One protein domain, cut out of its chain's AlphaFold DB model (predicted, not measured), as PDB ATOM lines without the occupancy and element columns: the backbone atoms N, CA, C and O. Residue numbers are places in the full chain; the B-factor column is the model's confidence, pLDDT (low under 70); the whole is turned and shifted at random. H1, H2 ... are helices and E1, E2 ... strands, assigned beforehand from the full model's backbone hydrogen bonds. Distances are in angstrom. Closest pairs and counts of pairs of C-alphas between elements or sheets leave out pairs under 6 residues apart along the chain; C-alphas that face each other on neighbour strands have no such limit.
ATOM      1  N   ASN A  42      24.424  -3.686  13.266       90.25
ATOM      2  CA  ASN A  42      23.017  -3.669  12.895       90.25
ATOM      3  C   ASN A  42      22.664  -5.056  12.357       90.25
ATOM      4  O   ASN A  42      23.322  -5.563  11.449       90.25
ATOM      5  N   ILE A  43      21.632  -5.672  12.920       88.94
ATOM      6  CA  ILE A  43      21.195  -7.021  12.578       88.94
ATOM      7  C   ILE A  43      19.768  -6.929  12.045       88.94
ATOM      8  O   ILE A  43      18.917  -6.261  12.632       88.94
ATOM      9  N   ALA A  44      19.502  -7.612  10.937       88.31
ATOM     10  CA  ALA A  44      18.159  -7.808  10.413       88.31
ATOM     11  C   ALA A  44      17.972  -9.275  10.020       88.31
ATOM     12  O   ALA A  44      18.888  -9.916   9.500       88.31
ATOM     13  N   ALA A  45      16.786  -9.804  10.284       81.50
ATOM     14  CA  ALA A  45      16.337 -11.084   9.792       81.50
ATOM     15  C   ALA A  45      16.231 -11.017   8.265       81.50
ATOM     16  O   ALA A  45      15.669 -10.082   7.682       81.50
ATOM     17  N   SER A  46      16.792 -12.026   7.605       75.06
ATOM     18  CA  SER A  46      16.766 -12.141   6.152       75.06
ATOM     19  C   SER A  46      15.329 -12.085   5.628       75.06
ATOM     20  O   SER A  46      14.463 -12.821   6.092       75.06
ATOM     21  N   GLY A  47      15.083 -11.222   4.639       68.44
ATOM     22  CA  GLY A  47      13.777 -11.089   3.988       68.44
ATOM     23  C   GLY A  47      12.812 -10.090   4.633       68.44
ATOM     24  O   GLY A  47      11.675 -10.009   4.183       68.44
ATOM     25  N   SER A  48      13.242  -9.320   5.640       67.94
ATOM     26  CA  SER A  48      12.403  -8.295   6.287       67.94
ATOM     27  C   SER A  48      13.109  -6.932   6.444       67.94
ATOM     28  O   SER A  48      13.259  -6.451   7.567       67.94
ATOM     29  N   PRO A  49      13.555  -6.287   5.342       64.50
ATOM     30  CA  PRO A  49      14.300  -5.020   5.395       64.50
ATOM     31  C   PRO A  49      13.495  -3.835   5.966       64.50
ATOM     32  O   PRO A  49      14.085  -2.854   6.411       64.50
ATOM     33  N   ASP A  50      12.165  -3.941   6.003       75.19
ATOM     34  CA  ASP A  50      11.254  -2.907   6.514       75.19
ATOM     35  C   ASP A  50      10.526  -3.328   7.802       75.19
ATOM     36  O   ASP A  50       9.594  -2.656   8.247       75.19
ATOM     37  N   ALA A  51      10.899  -4.465   8.398       83.06
ATOM     38  CA  ALA A  51      10.287  -4.898   9.645       83.06
ATOM     39  C   ALA A  51      10.952  -4.220  10.841       83.06
ATOM     40  O   ALA A  51      12.180  -4.192  10.967       83.06
ATOM     41  N   TRP A  52      10.113  -3.754  11.767       86.38
ATOM     42  CA  TRP A  52      10.554  -3.160  13.021       86.38
ATOM     43  C   TRP A  52      11.557  -4.069  13.743       86.38
ATOM     44  O   TRP A  52      11.390  -5.288  13.791       86.38
ATOM     45  N   CYS A  53      12.628  -3.467  14.263       89.94
ATOM     46  CA  CYS A  53      13.772  -4.150  14.867       89.94
ATOM     47  C   CYS A  53      14.471  -5.173  13.949       89.94
ATOM     48  O   CYS A  53      15.085  -6.128  14.422       89.94
ATOM     49  N   GLY A  54      14.374  -4.999  12.629       88.62
ATOM     50  CA  GLY A  54      14.918  -5.940  11.654       88.62
ATOM     51  C   GLY A  54      14.183  -7.273  11.648       88.62
ATOM     52  O   GLY A  54      14.788  -8.289  11.343       88.62
ATOM     53  N   GLY A  55      12.904  -7.299  12.025       89.19
ATOM     54  CA  GLY A  55      12.100  -8.523  12.063       89.19
ATOM     55  C   GLY A  55      12.280  -9.369  13.325       89.19
ATOM     56  O   GLY A  55      11.715 -10.456  13.397       89.19
ATOM     57  N   PHE A  56      13.021  -8.877  14.320       88.81
ATOM     58  CA  PHE A  56      13.128  -9.489  15.646       88.81
ATOM     59  C   PHE A  56      12.173  -8.821  16.641       88.81
ATOM     60  O   PHE A  56      11.840  -7.642  16.526       88.81
ATOM     61  N   SER A  57      11.770  -9.539  17.684       90.25
ATOM     62  CA  SER A  57      11.239  -8.895  18.885       90.25
ATOM     63  C   SER A  57      12.352  -8.157  19.643       90.25
ATOM     64  O   SER A  57      13.535  -8.485  19.530       90.25
ATOM     65  N   ALA A  58      11.981  -7.186  20.484       88.62
ATOM     66  CA  ALA A  58      12.942  -6.492  21.349       88.62
ATOM     67  C   ALA A  58      13.740  -7.472  22.230       88.62
ATOM     68  O   ALA A  58      14.947  -7.329  22.406       88.62
ATOM     69  N   TYR A  59      13.076  -8.519  22.726       90.25
ATOM     70  CA  TYR A  59      13.720  -9.557  23.519       90.25
ATOM     71  C   TYR A  59      14.749 -10.352  22.704       90.25
ATOM     72  O   TYR A  59      15.886 -10.501  23.147       90.25
ATOM     73  N   GLU A  60      14.397 -10.806  21.500       91.81
ATOM     74  CA  GLU A  60      15.334 -11.516  20.617       91.81
ATOM     75  C   GLU A  60      16.535 -10.645  20.251       91.81
ATOM     76  O   GLU A  60      17.668 -11.122  20.288       91.81
ATOM     77  N   CYS A  61      16.307  -9.355  19.990       90.62
ATOM     78  CA  CYS A  61      17.376  -8.389  19.764       90.62
ATOM     79  C   CYS A  61      18.318  -8.288  20.978       90.62
ATOM     80  O   CYS A  61      19.534  -8.364  20.821       90.62
ATOM     81  N   SER A  62      17.774  -8.221  22.198       89.38
ATOM     82  CA  SER A  62      18.571  -8.185  23.434       89.38
ATOM     83  C   SER A  62      19.456  -9.420  23.618       89.38
ATOM     84  O   SER A  62      20.637  -9.301  23.945       89.38
ATOM     85  N   VAL A  63      18.904 -10.606  23.348       92.31
ATOM     86  CA  VAL A  63      19.612 -11.883  23.489       92.31
ATOM     87  C   VAL A  63      20.698 -12.001  22.424       92.31
ATOM     88  O   VAL A  63      21.815 -12.414  22.730       92.31
ATOM     89  N   LEU A  64      20.398 -11.601  21.184       90.94
ATOM     90  CA  LEU A  64      21.376 -11.550  20.100       90.94
ATOM     91  C   LEU A  64      22.534 -10.620  20.457       90.94
ATOM     92  O   LEU A  64      23.682 -11.059  20.452       90.94
ATOM     93  N   CYS A  65      22.251  -9.369  20.822       90.69
ATOM     94  CA  CYS A  65      23.281  -8.401  21.185       90.69
ATOM     95  C   CYS A  65      24.143  -8.885  22.361       90.69
ATOM     96  O   CYS A  65      25.370  -8.805  22.280       90.69
ATOM     97  N   GLY A  66      23.529  -9.480  23.391       89.75
ATOM     98  CA  GLY A  66      24.249 -10.080  24.516       89.75
ATOM     99  C   GLY A  66      25.166 -11.237  24.102       89.75
ATOM    100  O   GLY A  66      26.308 -11.306  24.550       89.75
ATOM    101  N   ASN A  67      24.719 -12.103  23.186       89.56
ATOM    102  CA  ASN A  67      25.545 -13.189  22.641       89.56
ATOM    103  C   ASN A  67      26.740 -12.677  21.821       89.56
ATOM    104  O   ASN A  67      27.786 -13.324  21.798       89.56
ATOM    105  N   TYR A  68      26.605 -11.519  21.170       87.38
ATOM    106  CA  TYR A  68      27.702 -10.849  20.463       87.38
ATOM    107  C   TYR A  68      28.618 -10.017  21.380       87.38
ATOM    108  O   TYR A  68      29.593  -9.436  20.896       87.38
ATOM    109  N   GLY A  69      28.335  -9.956  22.686       87.88
ATOM    110  CA  GLY A  69      29.139  -9.221  23.666       87.88
ATOM    111  C   GLY A  69      28.774  -7.742  23.831       87.88
ATOM    112  O   GLY A  69      29.525  -7.004  24.461       87.88
ATOM    113  N   TYR A  70      27.632  -7.295  23.302       88.81
ATOM    114  CA  TYR A  70      27.142  -5.930  23.507       88.81
ATOM    115  C   TYR A  70      26.278  -5.841  24.761       88.81
ATOM    116  O   TYR A  70      25.432  -6.698  25.017       88.81
ATOM    117  N   LEU A  71      26.462  -4.762  25.521       86.88
ATOM    118  CA  LEU A  71      25.713  -4.506  26.752       86.88
ATOM    119  C   LEU A  71      24.295  -3.988  26.502       86.88
ATOM    120  O   LEU A  71      23.420  -4.164  27.348       86.88
ATOM    121  N   CYS A  72      24.069  -3.343  25.360       88.38
ATOM    122  CA  CYS A  72      22.834  -2.640  25.071       88.38
ATOM    123  C   CYS A  72      22.333  -2.880  23.653       88.38
ATOM    124  O   CYS A  72      23.083  -3.240  22.741       88.38
ATOM    125  N   TYR A  73      21.031  -2.656  23.483       90.56
ATOM    126  CA  TYR A  73      20.363  -2.764  22.200       90.56
ATOM    127  C   TYR A  73      19.287  -1.689  22.045       90.56
ATOM    128  O   TYR A  73      18.709  -1.231  23.030       90.56
ATOM    129  N   TYR A  74      18.986  -1.320  20.803       91.19
ATOM    130  CA  TYR A  74      17.788  -0.553  20.473       91.19
ATOM    131  C   TYR A  74      17.226  -0.967  19.115       91.19
ATOM    132  O   TYR A  74      17.953  -1.290  18.171       91.19
ATOM    133  N   CYS A  75      15.903  -0.932  19.012       90.88
ATOM    134  CA  CYS A  75      15.193  -1.249  17.784       90.88
ATOM    135  C   CYS A  75      14.992   0.013  16.945       90.88
ATOM    136  O   CYS A  75      14.399   0.991  17.399       90.88
ATOM    137  N   SER A  76      15.456  -0.023  15.699       89.44
ATOM    138  CA  SER A  76      15.077   0.936  14.660       89.44
ATOM    139  C   SER A  76      13.961   0.362  13.784       89.44
ATOM    140  O   SER A  76      13.558  -0.789  13.943       89.44
ATOM    141  N   ALA A  77      13.474   1.153  12.825       87.12
ATOM    142  CA  ALA A  77      12.437   0.719  11.886       87.12
ATOM    143  C   ALA A  77      12.828  -0.517  11.054       87.12
ATOM    144  O   ALA A  77      11.942  -1.260  10.656       87.12
ATOM    145  N   SER A  78      14.128  -0.753  10.853       89.06
ATOM    146  CA  SER A  78      14.642  -1.808   9.967       89.06
ATOM    147  C   SER A  78      15.710  -2.699  10.600       89.06
ATOM    148  O   SER A  78      16.146  -3.660   9.975       89.06
ATOM    149  N   TYR A  79      16.174  -2.385  11.815       89.94
ATOM    150  CA  TYR A  79      17.340  -3.051  12.400       89.94
ATOM    151  C   TYR A  79      17.235  -3.209  13.913       89.94
ATOM    152  O   TYR A  79      16.728  -2.333  14.615       89.94
ATOM    153  N   CYS A  80      17.788  -4.314  14.396       92.06
ATOM    154  CA  CYS A  80      18.242  -4.495  15.762       92.06
ATOM    155  C   CYS A  80      19.666  -3.933  15.868       92.06
ATOM    156  O   CYS A  80      20.573  -4.424  15.197       92.06
ATOM    157  N   ASN A  81      19.871  -2.887  16.664       91.75
ATOM    158  CA  ASN A  81      21.177  -2.248  16.808       91.75
ATOM    159  C   ASN A  81      21.800  -2.655  18.137       91.75
ATOM    160  O   ASN A  81      21.187  -2.430  19.178       91.75
ATOM    161  N   CYS A  82      23.013  -3.196  18.102       92.12
ATOM    162  CA  CYS A  82      23.768  -3.579  19.288       92.12
ATOM    163  C   CYS A  82      24.866  -2.553  19.563       92.12
ATOM    164  O   CYS A  82      25.666  -2.238  18.678       92.12
ATOM    165  N   VAL A  83      24.909  -2.038  20.792       89.56
ATOM    166  CA  VAL A  83      25.853  -1.001  21.227       89.56
ATOM    167  C   VAL A  83      26.417  -1.325  22.605       89.56
ATOM    168  O   VAL A  83      25.785  -2.000  23.411       89.56
ATOM    169  N   ASN A  84      27.630  -0.851  22.885       84.50
ATOM    170  CA  ASN A  84      28.274  -1.059  24.186       84.50
ATOM    171  C   ASN A  84      28.024   0.086  25.185       84.50
ATOM    172  O   ASN A  84      28.375  -0.027  26.354       84.50
TER     173      ASN A  84
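AT A GLANCE: This is residues 42 to 84 of the 87 residues of an uncharacterized protein of Metarhizium guizhouense (strain ARSEF 977) (UniProt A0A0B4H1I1). A small antiparallel hairpin of E1 and E2 has helix H2 packed over it, with short H1 by the end where the strands turn. Residues 42 to 43 pair antiparallel with residues 80 to 81 of E2. The printed part has 43 residues, in the order H1, H2, E1, E2, of mixed class; it is compact, with a radius of gyration of the C-alphas of 9.1 A, and elongated, spanning 25 by 14 by 14 A.

IN THESE COORDINATES: H1 holds residues 52 to 55, from C-alpha 52 at (10.554, -3.160, 13.021). H2, residues 58 to 67, is 14.3 A long. E1 is residues 72 to 75, 10.6 A, and E2 residues 80 to 83, 10.0 A, ending at C-alpha 83 (25.853, -1.001, 21.227).

HOW THE PARTS SIT: E1 and E2 run antiparallel at 152 degrees; N 74 and O 81 are 3.0 A apart, within hydrogen-bond range. The closest C-alphas of H2 and E2, Cys 65 and Cys 82, are 5.2 A apart; those of H2 and E1, Ser 62 and Tyr 73, 5.8 A. H1 and H2 are close but not clearly touching, with C-alphas 53 and 61 at 7.4 A. Every O i to N i+4 pair in H2 is within range; H1 is too short for one.

THE WHOLE: The C-alphas farthest apart, Gly 47 and Asn 84, are 26.8 A apart. The printed part has no cut, and the three links are tight. Residues 47 to 49 have pLDDT under 70.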